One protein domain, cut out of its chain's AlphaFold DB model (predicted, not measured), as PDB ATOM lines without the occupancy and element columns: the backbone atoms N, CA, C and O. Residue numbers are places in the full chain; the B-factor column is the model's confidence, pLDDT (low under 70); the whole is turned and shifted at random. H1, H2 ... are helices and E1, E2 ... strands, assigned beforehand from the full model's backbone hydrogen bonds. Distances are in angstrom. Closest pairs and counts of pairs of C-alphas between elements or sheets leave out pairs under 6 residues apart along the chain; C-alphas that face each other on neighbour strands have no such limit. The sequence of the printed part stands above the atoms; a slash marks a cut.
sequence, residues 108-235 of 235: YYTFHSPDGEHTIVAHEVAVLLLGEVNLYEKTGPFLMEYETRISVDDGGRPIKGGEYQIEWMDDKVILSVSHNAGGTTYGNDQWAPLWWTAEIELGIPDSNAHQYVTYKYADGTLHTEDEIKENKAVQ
ATOM      1  N   TYR A 108     196.298 201.669 343.415       86.19
ATOM      2  CA  TYR A 108     197.195 202.537 344.173       86.19
ATOM      3  C   TYR A 108     196.423 203.746 344.692       86.19
ATOM      4  O   TYR A 108     195.692 204.385 343.931       86.19
ATOM      5  N   TYR A 109     196.641 204.075 345.956       88.88
ATOM      6  CA  TYR A 109     196.100 205.246 346.631       88.88
ATOM      7  C   TYR A 109     197.249 206.068 347.176       88.88
ATOM      8  O   TYR A 109     198.271 205.526 347.590       88.88
ATOM      9  N   THR A 110     197.100 207.382 347.138       90.69
ATOM     10  CA  THR A 110     198.139 208.307 347.572       90.69
ATOM     11  C   THR A 110     197.588 209.178 348.680       90.69
ATOM     12  O   THR A 110     196.521 209.772 348.530       90.69
ATOM     13  N   PHE A 111     198.339 209.253 349.770       91.44
ATOM     14  CA  PHE A 111     198.050 210.081 350.924       91.44
ATOM     15  C   PHE A 111     199.184 211.081 351.098       91.44
ATOM     16  O   PHE A 111     200.355 210.709 351.070       91.44
ATOM     17  N   HIS A 112     198.824 212.347 351.261       92.19
ATOM     18  CA  HIS A 112     199.776 213.426 351.477       92.19
ATOM     19  C   HIS A 112     199.730 213.846 352.939       92.19
ATOM     20  O   HIS A 112     198.633 213.962 353.500       92.19
ATOM     21  N   SER A 113     200.900 214.079 353.527       91.00
ATOM     22  CA  SER A 113     200.986 214.677 354.852       91.00
ATOM     23  C   SER A 113     200.377 216.085 354.845       91.00
ATOM     24  O   SER A 113     200.339 216.742 353.796       91.00
ATOM     25  N   PRO A 114     199.882 216.583 355.994       91.19
ATOM     26  CA  PRO A 114     199.281 217.915 356.083       91.19
ATOM     27  C   PRO A 114     200.216 219.059 355.664       91.19
ATOM     28  O   PRO A 114     199.744 220.080 355.165       91.19
ATOM     29  N   ASP A 115     201.524 218.889 355.859       89.31
ATOM     30  CA  ASP A 115     202.571 219.832 355.453       89.31
ATOM     31  C   ASP A 115     203.044 219.642 353.998       89.31
ATOM     32  O   ASP A 115     203.664 220.538 353.431       89.31
ATOM     33  N   GLY A 116     202.697 218.517 353.366       86.50
ATOM     34  CA  GLY A 116     203.068 218.167 351.998       86.50
ATOM     35  C   GLY A 116     204.487 217.613 351.823       86.50
ATOM     36  O   GLY A 116     204.865 217.338 350.682       86.50
ATOM     37  N   GLU A 117     205.253 217.435 352.902       87.38
ATOM     38  CA  GLU A 117     206.634 216.930 352.851       87.38
ATOM     39  C   GLU A 117     206.689 215.417 352.592       87.38
ATOM     40  O   GLU A 117     207.539 214.939 351.839       87.38
ATOM     41  N   HIS A 118     205.728 214.665 353.134       89.19
ATOM     42  CA  HIS A 118     205.668 213.211 353.030       89.19
ATOM     43  C   HIS A 118     204.492 212.752 352.168       89.19
ATOM     44  O   HIS A 118     203.410 213.344 352.116       89.19
ATOM     45  N   THR A 119     204.702 211.660 351.437       90.88
ATOM     46  CA  THR A 119     203.658 211.043 350.620       90.88
ATOM     47  C   THR A 119     203.710 209.537 350.782       90.88
ATOM     48  O   THR A 119     204.674 208.902 350.358       90.88
ATOM     49  N   ILE A 120     202.639 208.969 351.329       90.69
ATOM     50  CA  ILE A 120     202.458 207.524 351.432       90.69
ATOM     51  C   ILE A 120     201.658 207.028 350.236       90.69
ATOM     52  O   ILE A 120     200.643 207.609 349.845       90.69
ATOM     53  N   VAL A 121     202.114 205.927 349.653       90.06
ATOM     54  CA  VAL A 121     201.411 205.204 348.600       90.06
ATOM     55  C   VAL A 121     200.968 203.860 349.158       90.06
ATOM     56  O   VAL A 121     201.795 203.035 349.531       90.06
ATOM     57  N   ALA A 122     199.659 203.630 349.187       89.56
ATOM     58  CA  ALA A 122     199.088 202.338 349.526       89.56
ATOM     59  C   ALA A 122     198.720 201.580 348.251       89.56
ATOM     60  O   ALA A 122     198.003 202.087 347.388       89.56
ATOM     61  N   HIS A 123     199.210 200.356 348.130       88.31
ATOM     62  CA  HIS A 123     198.973 199.461 347.011       88.31
ATOM     63  C   HIS A 123     198.126 198.284 347.479       88.31
ATOM     64  O   HIS A 123     198.618 197.360 348.121       88.31
ATOM     65  N   GLU A 124     196.848 198.312 347.114       86.69
ATOM     66  CA  GLU A 124     195.949 197.184 347.321       86.69
ATOM     67  C   GLU A 124     196.160 196.128 346.237       86.69
ATOM     68  O   GLU A 124     196.021 196.395 345.034       86.69
ATOM     69  N   VAL A 125     196.459 194.914 346.678       83.94
ATOM     70  CA  VAL A 125     196.511 193.697 345.875       83.94
ATOM     71  C   VAL A 125     195.369 192.810 346.339       83.94
ATOM     72  O   VAL A 125     195.251 192.533 347.527       83.94
ATOM     73  N   ALA A 126     194.546 192.325 345.410       82.31
ATOM     74  CA  ALA A 126     193.673 191.201 345.724       82.31
ATOM     75  C   ALA A 126     193.690 190.169 344.605       82.31
ATOM     76  O   ALA A 126     193.421 190.496 343.445       82.31
ATOM     77  N   VAL A 127     194.012 188.931 344.970       77.50
ATOM     78  CA  VAL A 127     194.117 187.792 344.057       77.50
ATOM     79  C   VAL A 127     193.442 186.590 344.697       77.50
ATOM     80  O   VAL A 127     193.937 186.037 345.677       77.50
ATOM     81  N   LEU A 128     192.340 186.138 344.095       78.31
ATOM     82  CA  LEU A 128     191.518 185.034 344.601       78.31
ATOM     83  C   LEU A 128     191.012 185.306 346.029       78.31
ATOM     84  O   LEU A 128     190.021 186.008 346.175       78.31
ATOM     85  N   LEU A 129     191.687 184.753 347.043       79.38
ATOM     86  CA  LEU A 129     191.373 184.890 348.472       79.38
ATOM     87  C   LEU A 129     192.433 185.702 349.235       79.38
ATOM     88  O   LEU A 129     192.301 185.925 350.428       79.38
ATOM     89  N   LEU A 130     193.508 186.118 348.563       76.00
ATOM     90  CA  LEU A 130     194.571 186.914 349.170       76.00
ATOM     91  C   LEU A 130     194.251 188.391 348.982       76.00
ATOM     92  O   LEU A 130     194.081 188.822 347.840       76.00
ATOM     93  N   GLY A 131     194.185 189.142 350.081       83.44
ATOM     94  CA  GLY A 131     194.151 190.602 350.100       83.44
ATOM     95  C   GLY A 131     195.402 191.135 350.792       83.44
ATOM     96  O   GLY A 131     195.793 190.642 351.845       83.44
ATOM     97  N   GLU A 132     196.055 192.131 350.213       86.62
ATOM     98  CA  GLU A 132     197.193 192.807 350.836       86.62
ATOM     99  C   GLU A 132     197.115 194.309 350.565       86.62
ATOM    100  O   GLU A 132     196.744 194.740 349.472       86.62
ATOM    101  N   VAL A 133     197.515 195.106 351.550       88.69
ATOM    102  CA  VAL A 133     197.777 196.538 351.414       88.69
ATOM    103  C   VAL A 133     199.267 196.749 351.641       88.69
ATOM    104  O   VAL A 133     199.731 196.746 352.777       88.69
ATOM    105  N   ASN A 134     200.030 196.916 350.567       87.62
ATOM    106  CA  ASN A 134     201.450 197.244 350.654       87.62
ATOM    107  C   ASN A 134     201.609 198.760 350.801       87.62
ATOM    108  O   ASN A 134     200.992 199.518 350.053       87.62
ATOM    109  N   LEU A 135     202.417 199.203 351.755       88.75
ATOM    110  CA  LEU A 135     202.638 200.609 352.066       88.75
ATOM    111  C   LEU A 135     204.044 201.016 351.678       88.75
ATOM    112  O   LEU A 135     205.013 200.301 351.942       88.75
ATOM    113  N   TYR A 136     204.121 202.184 351.055       87.44
ATOM    114  CA  TYR A 136     205.362 202.751 350.583       87.44
ATOM    115  C   TYR A 136     205.469 204.230 350.934       87.44
ATOM    116  O   TYR A 136     204.487 204.961 350.782       87.44
ATOM    117  N   GLU A 137     206.666 204.696 351.275       88.31
ATOM    118  CA  GLU A 137     206.993 206.120 351.283       88.31
ATOM    119  C   GLU A 137     207.533 206.543 349.911       88.31
ATOM    120  O   GLU A 137     208.411 205.914 349.316       88.31
ATOM    121  N   LYS A 138     207.007 207.633 349.354       86.06
ATOM    122  CA  LYS A 138     207.487 208.174 348.083       86.06
ATOM    123  C   LYS A 138     208.725 209.045 348.308       86.06
ATOM    124  O   LYS A 138     208.612 210.228 348.606       86.06
ATOM    125  N   THR A 139     209.900 208.489 348.036       84.94
ATOM    126  CA  THR A 139     211.200 209.168 348.199       84.94
ATOM    127  C   THR A 139     211.667 209.938 346.958       84.94
ATOM    128  O   THR A 139     212.671 210.652 346.983       84.94
ATOM    129  N   GLY A 140     210.950 209.830 345.835       79.88
ATOM    130  CA  GLY A 140     211.254 210.602 344.634       79.88
ATOM    131  C   GLY A 140     210.151 210.572 343.577       79.88
ATOM    132  O   GLY A 140     209.102 209.955 343.764       79.88
ATOM    133  N   PRO A 141     210.369 211.204 342.408       74.38
ATOM    134  CA  PRO A 141     209.361 211.261 341.346       74.38
ATOM    135  C   PRO A 141     208.916 209.878 340.848       74.38
ATOM    136  O   PRO A 141     207.760 209.715 340.466       74.38
ATOM    137  N   PHE A 142     209.832 208.903 340.881       72.00
ATOM    138  CA  PHE A 142     209.628 207.528 340.414       72.00
ATOM    139  C   PHE A 142     210.106 206.472 341.418       72.00
ATOM    140  O   PHE A 142     210.231 205.306 341.054       72.00
ATOM    141  N   LEU A 143     210.448 206.878 342.642       76.19
ATOM    142  CA  LEU A 143     211.018 205.994 343.655       76.19
ATOM    143  C   LEU A 143     210.086 205.938 344.854       76.19
ATOM    144  O   LEU A 143     209.563 206.964 345.296       76.19
ATOM    145  N   MET A 144     209.883 204.719 345.322       83.12
ATOM    146  CA  MET A 144     209.113 204.387 346.500       83.12
ATOM    147  C   MET A 144     209.943 203.449 347.360       83.12
ATOM    148  O   MET A 144     210.599 202.549 346.834       83.12
ATOM    149  N   GLU A 145     209.913 203.660 348.658       83.38
ATOM    150  CA  GLU A 145     210.534 202.799 349.649       83.38
ATOM    151  C   GLU A 145     209.452 201.934 350.274       83.38
ATOM    152  O   GLU A 145     208.369 202.431 350.563       83.38
ATOM    153  N   TYR A 146     209.679 200.625 350.350       81.81
ATOM    154  CA  TYR A 146     208.705 199.726 350.956       81.81
ATOM    155  C   TYR A 146     208.812 199.831 352.471       81.81
ATOM    156  O   TYR A 146     209.870 199.559 353.026       81.81
ATOM    157  N   GLU A 147     207.697 200.148 353.115       83.56
ATOM    158  CA  GLU A 147     207.636 200.258 354.568       83.56
ATOM    159  C   GLU A 147     207.110 198.955 355.158       83.56
ATOM    160  O   GLU A 147     207.735 198.308 355.996       83.56
ATOM    161  N   THR A 148     205.921 198.534 354.715       85.44
ATOM    162  CA  THR A 148     205.231 197.410 355.346       85.44
ATOM    163  C   THR A 148     204.064 196.885 354.523       85.44
ATOM    164  O   THR A 148     203.700 197.455 353.496       85.44
ATOM    165  N   ARG A 149     203.444 195.791 354.977       85.88
ATOM    166  CA  ARG A 149     202.247 195.211 354.349       85.88
ATOM    167  C   ARG A 149     201.179 194.863 355.365       85.88
ATOM    168  O   ARG A 149     201.455 194.161 356.325       85.88
ATOM    169  N   ILE A 150     199.937 195.232 355.120       86.56
ATOM    170  CA  ILE A 150     198.814 194.746 355.914       86.56
ATOM    171  C   ILE A 150     198.151 193.602 355.152       86.56
ATOM    172  O   ILE A 150     197.678 193.798 354.034       86.56
ATOM    173  N   SER A 151     198.120 192.402 355.737       82.44
ATOM    174  CA  SER A 151     197.372 191.284 355.157       82.44
ATOM    175  C   SER A 151     195.890 191.456 355.470       82.44
ATOM    176  O   SER A 151     195.509 191.622 356.626       82.44
ATOM    177  N   VAL A 152     195.059 191.386 354.440       80.06
ATOM    178  CA  VAL A 152     193.600 191.455 354.539       80.06
ATOM    179  C   VAL A 152     193.031 190.107 354.116       80.06
ATOM    180  O   VAL A 152     193.554 189.450 353.214       80.06
ATOM    181  N   ASP A 153     191.978 189.669 354.792       74.94
ATOM    182  CA  ASP A 153     191.389 188.362 354.520       74.94
ATOM    183  C   ASP A 153     190.510 188.388 353.262       74.94
ATOM    184  O   ASP A 153     190.039 189.452 352.845       74.94
ATOM    185  N   ASP A 154     190.295 187.218 352.663       76.12
ATOM    186  CA  ASP A 154     189.335 186.972 351.573       76.12
ATOM    187  C   ASP A 154     189.412 187.945 350.379       76.12
ATOM    188  O   ASP A 154     188.414 188.264 349.726       76.12
ATOM    189  N   GLY A 155     190.611 188.438 350.059       76.19
ATOM    190  CA  GLY A 155     190.784 189.407 348.973       76.19
ATOM    191  C   GLY A 155     190.158 190.776 349.262       76.19
ATOM    192  O   GLY A 155     189.784 191.489 348.325       76.19
ATOM    193  N   GLY A 156     190.028 191.136 350.542       81.88
ATOM    194  CA  GLY A 156     189.475 192.406 351.001       81.88
ATOM    195  C   GLY A 156     190.205 193.626 350.432       81.88
ATOM    196  O   GLY A 156     191.416 193.614 350.220       81.88
ATOM    197  N   ARG A 157     189.432 194.690 350.170       84.88
ATOM    198  CA  ARG A 157     189.893 195.959 349.576       84.88
ATOM    199  C   ARG A 157     189.424 197.157 350.404       84.88
ATOM    200  O   ARG A 157     188.553 197.913 349.953       84.88
ATOM    201  N   PRO A 158     189.916 197.280 351.640       87.56
ATOM    202  CA  PRO A 158     189.416 198.262 352.588       87.56
ATOM    203  C   PRO A 158     189.617 199.702 352.104       87.56
ATOM    204  O   PRO A 158     188.730 200.532 352.280       87.56
ATOM    205  N   ILE A 159     190.712 200.026 351.410       89.25
ATOM    206  CA  ILE A 159     190.945 201.391 350.918       89.25
ATOM    207  C   ILE A 159     189.984 201.720 349.772       89.25
ATOM    208  O   ILE A 159     189.345 202.776 349.798       89.25
ATOM    209  N   LYS A 160     189.789 200.798 348.818       87.50
ATOM    210  CA  LYS A 160     188.767 200.935 347.759       87.50
ATOM    211  C   LYS A 160     187.362 201.117 348.323       87.50
ATOM    212  O   LYS A 160     186.571 201.869 347.756       87.50
ATOM    213  N   GLY A 161     187.054 200.397 349.400       85.38
ATOM    214  CA  GLY A 161     185.771 200.446 350.098       85.38
ATOM    215  C   GLY A 161     185.568 201.696 350.957       85.38
ATOM    216  O   GLY A 161     184.447 201.944 351.392       85.38
ATOM    217  N   GLY A 162     186.612 202.499 351.188       87.88
ATOM    218  CA  GLY A 162     186.566 203.612 352.143       87.88
ATOM    219  C   GLY A 162     186.586 203.163 353.610       87.88
ATOM    220  O   GLY A 162     186.238 203.932 354.500       87.88
ATOM    221  N   GLU A 163     186.997 201.926 353.871       88.12
ATOM    222  CA  GLU A 163     187.068 201.264 355.175       88.12
ATOM    223  C   GLU A 163     188.494 201.344 355.746       88.12
ATOM    224  O   GLU A 163     189.084 200.351 356.174       88.12
ATOM    225  N   TYR A 164     189.068 202.546 355.713       89.88
ATOM    226  CA  TYR A 164     190.403 202.840 356.222       89.88
ATOM    227  C   TYR A 164     190.392 204.130 357.053       89.88
ATOM    228  O   TYR A 164     189.498 204.969 356.923       89.88
ATOM    229  N   GLN A 165     191.393 204.289 357.909       90.06
ATOM    230  CA  GLN A 165     191.677 205.512 358.651       90.06
ATOM    231  C   GLN A 165     193.170 205.794 358.558       90.06
ATOM    232  O   GLN A 165     193.975 204.870 358.631       90.06
ATOM    233  N   ILE A 166     193.520 207.061 358.367       91.06
ATOM    234  CA  ILE A 166     194.904 207.516 358.349       91.06
ATOM    235  C   ILE A 166     195.061 208.662 359.339       91.06
ATOM    236  O   ILE A 166     194.273 209.611 359.323       91.06
ATOM    237  N   GLU A 167     196.069 208.558 360.189       92.12
ATOM    238  CA  GLU A 167     196.442 209.581 361.152       92.12
ATOM    239  C   GLU A 167     197.891 209.991 360.904       92.12
ATOM    240  O   GLU A 167     198.779 209.150 360.777       92.12
ATOM    241  N   TRP A 168     198.102 211.299 360.786       91.38
ATOM    242  CA  TRP A 168     199.417 211.890 360.587       91.38
ATOM    243  C   TRP A 168     199.884 212.513 361.894       91.38
ATOM    244  O   TRP A 168     199.174 213.329 362.484       91.38
ATOM    245  N   MET A 169     201.087 212.142 362.299       87.88
ATOM    246  CA  MET A 169     201.838 212.734 363.396       87.88
ATOM    247  C   MET A 169     203.096 213.394 362.815       87.88
ATOM    248  O   MET A 169     203.363 213.268 361.621       87.88
ATOM    249  N   ASP A 170     203.860 214.108 363.644       82.31
ATOM    250  CA  ASP A 170     205.016 214.884 363.176       82.31
ATOM    251  C   ASP A 170     206.045 214.019 362.422       82.31
ATOM    252  O   ASP A 170     206.488 214.389 361.339       82.31
ATOM    253  N   ASP A 171     206.402 212.857 362.968       84.19
ATOM    254  CA  ASP A 171     207.411 211.938 362.427       84.19
ATOM    255  C   ASP A 171     206.844 210.555 362.079       84.19
ATOM    256  O   ASP A 171     207.596 209.627 361.774       84.19
ATOM    257  N   LYS A 172     205.517 210.393 362.134       87.81
ATOM    258  CA  LYS A 172     204.853 209.094 361.993       87.81
ATOM    259  C   LYS A 172     203.544 209.184 361.237       87.81
ATOM    260  O   LYS A 172     202.836 210.188 361.274       87.81
ATOM    261  N   VAL A 173     203.181 208.080 360.604       89.75
ATOM    262  CA  VAL A 173     201.863 207.893 360.002       89.75
ATOM    263  C   VAL A 173     201.299 206.542 360.405       89.75
ATOM    264  O   VAL A 173     201.975 205.514 360.335       89.75
ATOM    265  N   ILE A 174     200.043 206.557 360.832       90.69
ATOM    266  CA  ILE A 174     199.306 205.367 361.232       90.69
ATOM    267  C   ILE A 174     198.227 205.132 360.184       90.69
ATOM    268  O   ILE A 174     197.364 205.985 359.969       90.69
ATOM    269  N   LEU A 175     198.276 203.979 359.516       91.00
ATOM    270  CA  LEU A 175     197.218 203.528 358.621       91.00
ATOM    271  C   LEU A 175     196.527 202.308 359.219       91.00
ATOM    272  O   LEU A 175     197.140 201.257 359.403       91.00
ATOM    273  N   SER A 176     195.222 202.433 359.416       90.25
ATOM    274  CA  SER A 176     194.354 201.359 359.876       90.25
ATOM    275  C   SER A 176     193.372 200.978 358.782       90.25
ATOM    276  O   SER A 176     192.749 201.841 358.162       90.25
ATOM    277  N   VAL A 177     193.184 199.681 358.564       88.75
ATOM    278  CA  VAL A 177     192.237 199.149 357.581       88.75
ATOM    279  C   VAL A 177     191.314 198.108 358.205       88.75
ATOM    280  O   VAL A 177     191.732 197.326 359.062       88.75
ATOM    281  N   SER A 178     190.054 198.089 357.770       84.62
ATOM    282  CA  SER A 178     189.088 197.069 358.183       84.62
ATOM    283  C   SER A 178     189.572 195.672 357.797       84.62
ATOM    284  O   SER A 178     190.058 195.448 356.687       84.62
ATOM    285  N   HIS A 179     189.404 194.713 358.707       71.88
ATOM    286  CA  HIS A 179     189.788 193.327 358.464       71.88
ATOM    287  C   HIS A 179     188.974 192.662 357.343       71.88
ATOM    288  O   HIS A 179     189.484 191.736 356.715       71.88
ATOM    289  N   ASN A 180     187.742 193.116 357.082       63.62
ATOM    290  CA  ASN A 180     186.767 192.558 356.127       63.62
ATOM    291  C   ASN A 180     186.437 191.063 356.251       63.62
ATOM    292  O   ASN A 180     185.432 190.624 355.693       63.62
ATOM    293  N   ALA A 181     187.174 190.298 357.055       48.47
ATOM    294  CA  ALA A 181     186.719 189.027 357.568       48.47
ATOM    295  C   ALA A 181     185.492 189.299 358.438       48.47
ATOM    296  O   ALA A 181     185.538 190.124 359.355       48.47
ATOM    297  N   GLY A 182     184.406 188.566 358.211       43.12
ATOM    298  CA  GLY A 182     183.272 188.472 359.135       43.12
ATOM    299  C   GLY A 182     183.644 187.817 360.476       43.12
ATOM    300  O   GLY A 182     182.862 187.033 361.007       43.12
ATOM    301  N   GLY A 183     184.844 188.092 360.999       40.91
ATOM    302  CA  GLY A 183     185.395 187.633 362.260       40.91
ATOM    303  C   GLY A 183     184.613 188.221 363.419       40.91
ATOM    304  O   GLY A 183     185.003 189.201 364.043       40.91
ATOM    305  N   THR A 184     183.472 187.606 363.696       41.34
ATOM    306  CA  THR A 184     182.779 187.732 364.965       41.34
ATOM    307  C   THR A 184     183.562 186.947 366.009       41.34
ATOM    308  O   THR A 184     183.673 185.724 365.890       41.34
ATOM    309  N   THR A 185     184.038 187.606 367.060       45.16
ATOM    310  CA  THR A 185     184.471 186.909 368.276       45.16
ATOM    311  C   THR A 185     183.663 187.354 369.488       45.16
ATOM    312  O   THR A 185     183.341 188.522 369.675       45.16
ATOM    313  N   TYR A 186     183.288 186.332 370.256       42.44
ATOM    314  CA  TYR A 186     182.348 186.288 371.369       42.44
ATOM    315  C   TYR A 186     182.726 187.178 372.564       42.44
ATOM    316  O   TYR A 186     183.834 187.089 373.090       42.44
ATOM    317  N   GLY A 187     181.734 187.901 373.085       39.19
ATOM    318  CA  GLY A 187     181.751 188.560 374.393       39.19
ATOM    319  C   GLY A 187     180.555 189.504 374.509       39.19
ATOM    320  O   GLY A 187     180.259 190.218 373.564       39.19
ATOM    321  N   ASN A 188     179.827 189.468 375.624       46.19
ATOM    322  CA  ASN A 188     178.477 190.034 375.774       46.19
ATOM    323  C   ASN A 188     178.336 191.569 375.696       46.19
ATOM    324  O   ASN A 188     177.229 192.051 375.909       46.19
ATOM    325  N   ASP A 189     179.363 192.337 375.333       42.62
ATOM    326  CA  ASP A 189     179.297 193.799 375.321       42.62
ATOM    327  C   ASP A 189     179.892 194.362 374.018       42.62
ATOM    328  O   ASP A 189     181.067 194.181 373.729       42.62
ATOM    329  N   GLN A 190     179.021 194.996 373.226       47.91
ATOM    330  CA  GLN A 190     179.230 195.845 372.037       47.91
ATOM    331  C   GLN A 190     180.399 195.545 371.068       47.91
ATOM    332  O   GLN A 190     181.576 195.748 371.333       47.91
ATOM    333  N   TRP A 191     179.990 195.171 369.855       49.03
ATOM    334  CA  TRP A 191     180.762 194.873 368.649       49.03
ATOM    335  C   TRP A 191     181.743 195.989 368.243       49.03
ATOM    336  O   TRP A 191     181.333 197.007 367.688       49.03
ATOM    337  N   ALA A 192     183.038 195.766 368.455       56.28
ATOM    338  CA  ALA A 192     184.107 196.564 367.861       56.28
ATOM    339  C   ALA A 192     184.564 195.901 366.548       56.28
ATOM    340  O   ALA A 192     184.938 194.725 366.583       56.28
ATOM    341  N   PRO A 193     184.546 196.585 365.387       62.62
ATOM    342  CA  PRO A 193     185.191 196.046 364.197       62.62
ATOM    343  C   PRO A 193     186.694 195.876 364.459       62.62
ATOM    344  O   PRO A 193     187.304 196.688 365.159       62.62
ATOM    345  N   LEU A 194     187.270 194.805 363.913       73.00
ATOM    346  CA  LEU A 194     188.705 194.527 363.950       73.00
ATOM    347  C   LEU A 194     189.403 195.309 362.838       73.00
ATOM    348  O   LEU A 194     188.989 195.247 361.676       73.00
ATOM    349  N   TRP A 195     190.462 196.021 363.207       81.94
ATOM    350  CA  TRP A 195     191.273 196.815 362.293       81.94
ATOM    351  C   TRP A 195     192.719 196.352 362.364       81.94
ATOM    352  O   TRP A 195     193.284 196.190 363.449       81.94
ATOM    353  N   TRP A 196     193.325 196.170 361.199       82.75
ATOM    354  CA  TRP A 196     194.762 195.979 361.094       82.75
ATOM    355  C   TRP A 196     195.426 197.330 360.945       82.75
ATOM    356  O   TRP A 196     195.035 198.109 360.074       82.75
ATOM    357  N   THR A 197     196.423 197.586 361.782       85.38
ATOM    358  CA  THR A 197     197.087 198.882 361.845       85.38
ATOM    359  C   THR A 197     198.572 198.722 361.574       85.38
ATOM    360  O   THR A 197     199.222 197.809 362.087       85.38
ATOM    361  N   ALA A 198     199.080 199.614 360.732       86.06
ATOM    362  CA  ALA A 198     200.490 199.807 360.468       86.06
ATOM    363  C   ALA A 198     200.901 201.202 360.931       86.06
ATOM    364  O   ALA A 198     200.291 202.193 360.530       86.06
ATOM    365  N   GLU A 199     201.960 201.261 361.726       87.56
ATOM    366  CA  GLU A 199     202.655 202.491 362.084       87.56
ATOM    367  C   GLU A 199     203.969 202.559 361.310       87.56
ATOM    368  O   GLU A 199     204.733 201.591 361.298       87.56
ATOM    369  N   ILE A 200     204.207 203.688 360.648       85.44
ATOM    370  CA  ILE A 200     205.381 203.941 359.812       85.44
ATOM    371  C   ILE A 200     206.089 205.183 360.352       85.44
ATOM    372  O   ILE A 200     205.445 206.219 360.543       85.44
ATOM    373  N   GLU A 201     207.400 205.087 360.569       85.62
ATOM    374  CA  GLU A 201     208.246 206.232 360.926       85.62
ATOM    375  C   GLU A 201     208.761 206.897 359.643       85.62
ATOM    376  O   GLU A 201     209.349 206.242 358.786       85.62
ATOM    377  N   LEU A 202     208.505 208.194 359.490       83.25
ATOM    378  CA  LEU A 202     208.731 208.931 358.249       83.25
ATOM    379  C   LEU A 202     210.188 209.392 358.112       83.25
ATOM    380  O   LEU A 202     210.806 209.855 359.073       83.25
ATOM    381  N   GLY A 203     210.736 209.328 356.894       74.00
ATOM    382  CA  GLY A 203     212.065 209.874 356.595       74.00
ATOM    383  C   GLY A 203     213.242 209.068 357.157       74.00
ATOM    384  O   GLY A 203     214.384 209.540 357.107       74.00
ATOM    385  N   ILE A 204     212.993 207.859 357.663       69.88
ATOM    386  CA  ILE A 204     214.018 206.905 358.089       69.88
ATOM    387  C   ILE A 204     214.068 205.775 357.055       69.88
ATOM    388  O   ILE A 204     213.124 204.995 356.984       69.88
ATOM    389  N   PRO A 205     215.156 205.657 356.270       58.16
ATOM    390  CA  PRO A 205     215.315 204.536 355.354       58.16
ATOM    391  C   PRO A 205     215.321 203.211 356.122       58.16
ATOM    392  O   PRO A 205     215.988 203.126 357.158       58.16
ATOM    393  N   ASP A 206     214.621 202.197 355.613       60.59
ATOM    394  CA  ASP A 206     214.351 200.931 356.317       60.59
ATOM    395  C   ASP A 206     213.665 201.134 357.691       60.59
ATOM    396  O   ASP A 206     214.118 200.600 358.713       60.59
ATOM    397  N   SER A 207     212.588 201.930 357.746       58.44
ATOM    398  CA  SER A 207     211.856 202.158 358.996       58.44
ATOM    399  C   SER A 207     211.341 200.834 359.588       58.44
ATOM    400  O   SER A 207     210.900 199.920 358.881       58.44
ATOM    401  N   ASN A 208     211.410 200.693 360.918       62.59
ATOM    402  CA  ASN A 208     210.814 199.549 361.608       62.59
ATOM    403  C   ASN A 208     209.302 199.760 361.668       62.59
ATOM    404  O   ASN A 208     208.757 200.136 362.703       62.59
ATOM    405  N   ALA A 209     208.617 199.531 360.554       68.75
ATOM    406  CA  ALA A 209     207.175 199.611 360.547       68.75
ATOM    407  C   ALA A 209     206.586 198.534 361.469       68.75
ATOM    408  O   ALA A 209     206.830 197.330 361.311       68.75
ATOM    409  N   HIS A 210     205.790 198.972 362.436       78.31
ATOM    410  CA  HIS A 210     205.163 198.094 363.411       78.31
ATOM    411  C   HIS A 210     203.747 197.747 362.960       78.31
ATOM    412  O   HIS A 210     202.954 198.621 362.616       78.31
ATOM    413  N   GLN A 211     203.431 196.451 362.961       78.44
ATOM    414  CA  GLN A 211     202.092 195.951 362.665       78.44
ATOM    415  C   GLN A 211     201.449 195.410 363.926       78.44
ATOM    416  O   GLN A 211     202.061 194.626 364.655       78.44
ATOM    417  N   TYR A 212     200.196 195.778 364.143       79.75
ATOM    418  CA  TYR A 212     199.426 195.306 365.281       79.75
ATOM    419  C   TYR A 212     197.931 195.264 364.962       79.75
ATOM    420  O   TYR A 212     197.427 195.927 364.052       79.75
ATOM    421  N   VAL A 213     197.214 194.432 365.717       76.50
ATOM    422  CA  VAL A 213     195.752 194.361 365.671       76.50
ATOM    423  C   VAL A 213     195.193 195.408 366.621       76.50
ATOM    424  O   VAL A 213     195.601 195.490 367.783       76.50
ATOM    425  N   THR A 214     194.236 196.184 366.128       76.69
ATOM    426  CA  THR A 214     193.511 197.183 366.911       76.69
ATOM    427  C   THR A 214     192.013 196.916 366.906       76.69
ATOM    428  O   THR A 214     191.449 196.372 365.952       76.69
ATOM    429  N   TYR A 215     191.362 197.323 367.988       69.44
ATOM    430  CA  TYR A 215     189.918 197.266 368.164       69.44
ATOM    431  C   TYR A 215     189.354 198.673 368.087       69.44
ATOM    432  O   TYR A 215     189.861 199.579 368.748       69.44
ATOM    433  N   LYS A 216     188.284 198.843 367.310       71.62
ATOM    434  CA  LYS A 216     187.605 200.131 367.195       71.62
ATOM    435  C   LYS A 216     186.429 200.236 368.149       71.62
ATOM    436  O   LYS A 216     185.439 199.523 367.994       71.62
ATOM    437  N   TYR A 217     186.510 201.151 369.100       66.12
ATOM    438  CA  TYR A 217     185.436 201.414 370.049       66.12
ATOM    439  C   TYR A 217     184.295 202.215 369.405       66.12
ATOM    440  O   TYR A 217     184.426 202.787 368.320       66.12
ATOM    441  N   ALA A 218     183.140 202.252 370.079       65.75
ATOM    442  CA  ALA A 218     181.948 202.961 369.604       65.75
ATOM    443  C   ALA A 218     182.152 204.483 369.460       65.75
ATOM    444  O   ALA A 218     181.447 205.126 368.685       65.75
ATOM    445  N   ASP A 219     183.119 205.050 370.181       70.38
ATOM    446  CA  ASP A 219     183.544 206.450 370.069       70.38
ATOM    447  C   ASP A 219     184.487 206.710 368.878       70.38
ATOM    448  O   ASP A 219     184.843 207.856 368.606       70.38
ATOM    449  N   GLY A 220     184.852 205.663 368.135       66.62
ATOM    450  CA  GLY A 220     185.719 205.727 366.967       66.62
ATOM    451  C   GLY A 220     187.213 205.623 367.272       66.62
ATOM    452  O   GLY A 220     187.987 205.648 366.316       66.62
ATOM    453  N   THR A 221     187.605 205.480 368.541       72.19
ATOM    454  CA  THR A 221     189.006 205.298 368.948       72.19
ATOM    455  C   THR A 221     189.503 203.885 368.640       72.19
ATOM    456  O   THR A 221     188.724 202.926 368.629       72.19
ATOM    457  N   LEU A 222     190.799 203.762 368.351       71.81
ATOM    458  CA  LEU A 222     191.477 202.491 368.108       71.81
ATOM    459  C   LEU A 222     192.377 202.164 369.298       71.81
ATOM    460  O   LEU A 222     193.153 203.009 369.728       71.81
ATOM    461  N   HIS A 223     192.281 200.934 369.794       72.62
ATOM    462  CA  HIS A 223     193.078 200.445 370.919       72.62
ATOM    463  C   HIS A 223     193.786 199.145 370.569       72.62
ATOM    464  O   HIS A 223     193.204 198.274 369.911       72.62
ATOM    465  N   THR A 224     195.022 198.987 371.028       77.75
ATOM    466  CA  THR A 224     195.783 197.749 370.811       77.75
ATOM    467  C   THR A 224     195.294 196.628 371.732       77.75
ATOM    468  O   THR A 224     194.674 196.860 372.772       77.75
ATOM    469  N   GLU A 225     195.564 195.373 371.367       70.56
ATOM    470  CA  GLU A 225     195.218 194.234 372.229       70.56
ATOM    471  C   GLU A 225     195.912 194.308 373.603       70.56
ATOM    472  O   GLU A 225     195.326 193.914 374.615       70.56
ATOM    473  N   ASP A 226     197.134 194.841 373.646       73.81
ATOM    474  CA  ASP A 226     197.911 194.982 374.876       73.81
ATOM    475  C   ASP A 226     197.318 196.054 375.801       73.81
ATOM    476  O   ASP A 226     197.133 195.785 376.990       73.81
ATOM    477  N   GLU A 227     196.878 197.199 375.262       75.69
ATOM    478  CA  GLU A 227     196.156 198.232 376.025       75.69
ATOM    479  C   GLU A 227     194.864 197.694 376.654       75.69
ATOM    480  O   GLU A 227     194.513 198.027 377.789       75.69
ATOM    481  N   ILE A 228     194.139 196.831 375.937       67.62
ATOM    482  CA  ILE A 228     192.905 196.221 376.448       67.62
ATOM    483  C   ILE A 228     193.215 195.230 377.573       67.62
ATOM    484  O   ILE A 228     192.481 195.173 378.566       67.62
ATOM    485  N   LYS A 229     194.283 194.433 377.437       69.62
ATOM    486  CA  LYS A 229     194.714 193.485 378.475       69.62
ATOM    487  C   LYS A 229     195.193 194.208 379.729       69.62
ATOM    488  O   LYS A 229     194.831 193.790 380.827       69.62
ATOM    489  N   GLU A 230     195.948 195.289 379.574       71.31
ATOM    490  CA  GLU A 230     196.440 196.099 380.688       71.31
ATOM    491  C   GLU A 230     195.284 196.777 381.435       71.31
ATOM    492  O   GLU A 230     195.165 196.629 382.650       71.31
ATOM    493  N   ASN A 231     194.340 197.393 380.716       61.22
ATOM    494  CA  ASN A 231     193.163 198.018 381.330       61.22
ATOM    495  C   ASN A 231     192.248 197.020 382.061       61.22
ATOM    496  O   ASN A 231     191.622 197.376 383.059       61.22
ATOM    497  N   LYS A 232     192.183 195.761 381.606       60.25
ATOM    498  CA  LYS A 232     191.447 194.686 382.294       60.25
ATOM    499  C   LYS A 232     192.179 194.119 383.510       60.25
ATOM    500  O   LYS A 232     191.525 193.551 384.373       60.25
ATOM    501  N   ALA A 233     193.502 194.244 383.584       56.44
ATOM    502  CA  ALA A 233     194.286 193.797 384.736       56.44
ATOM    503  C   ALA A 233     194.259 194.800 385.908       56.44
ATOM    504  O   ALA A 233     194.641 194.449 387.024       56.44
ATOM    505  N   VAL A 234     193.823 196.038 385.651       52.16
ATOM    506  CA  VAL A 234     193.730 197.132 386.636       52.16
ATOM    507  C   VAL A 234     192.323 197.247 387.261       52.16
ATOM    508  O   VAL A 234     192.149 197.984 388.233       52.16
ATOM    509  N   GLN A 235     191.331 196.502 386.755       43.34
ATOM    510  CA  GLN A 235     189.962 196.413 387.300       43.34
ATOM    511  C   GLN A 235     189.759 195.159 388.153       43.34
ATOM    512  O   GLN A 235     189.047 195.273 389.178       43.34
TER     513      GLN A 235
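What this domain is: This is residues 108 to 235 of the 235 residues of an uncharacterized protein of Oscillospiraceae bacterium HV4-5-C5C (UniProt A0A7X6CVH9). Two strongly twisted antiparallel sheets are laid face to face as a sandwich: E5 to E9, curled like part of a barrel, over E1 to E4. The short helix H1 sits in the link between the sheets, and H2 follows E9 at the far end, where residues 229 to 235 stick out. The printed part has 128 residues, with nine named strands and two named helices in the order E1 E2 E3 E4 H1 E5 E6 E7 E8 E9 H2, and is mostly strand. Both sheets run strand beside strand in chain order. The whole is compact, with a radius of gyration of the C-alphas of 15.6 A and spans of 51 by 38 by 23 A.

Where its parts are: The larger sheet holds E5, residues 164 to 168, from C-alpha 164 at (190.403, 202.840, 356.222); E6, residues 172 to 178, 20.2 A; E7, residues 194 to 201, 23.0 A; E8, residues 210 to 216, 18.1 A; and E9, residues 222 to 224. The other holds E1, residues 108 to 112, from C-alpha 108 at (197.195, 202.537, 344.173); E2, residues 119 to 127, 26.0 A; E3, residues 130 to 137, 23.0 A; and E4, residues 143 to 152, 25.2 A, which bends by 62 degrees at residue 147. H1 is residues 158 to 161; H2, residues 225 to 233, 12.5 A, ends at C-alpha 233 at (194.286, 193.797, 384.736).

How they stand to each other: E5 to E9 form a meander, each strand the antiparallel neighbour of the one before, as do E1 to E4. In the hairpin E6 and E7, N 175 and O 198 are 2.9 A apart, within hydrogen-bond range; in the hairpin E2 and E3, N 123 and O 134 are 2.8 A apart. Between the sheets, E4 and E7 touch, the closest C-alphas being those of Ile 150 and Trp 196 at 6.7 A. The strands of one sheet stand at 31 degrees to those of the other. H1 only grazes both sheets. H2 only grazes the larger sheet with residues 225 to 228; the closest C-alphas of E8 and H2, those of Thr 214 and Glu 225, are 6.3 A apart. In H2 every O i to N i+4 pair is within hydrogen-bond range; H1 is too short for such a pair.

The domain as a whole: The C-alphas of Phe 142 and Gln 235, the two farthest apart, are 52.0 A from each other. The printed part has no cut. The link E6 to E7 is long, residues 179 to 193. The mean pLDDT of the printed part is 76.8; 31 residues are under 70, among them 180 to 193, 204 to 209 and 231 to 235.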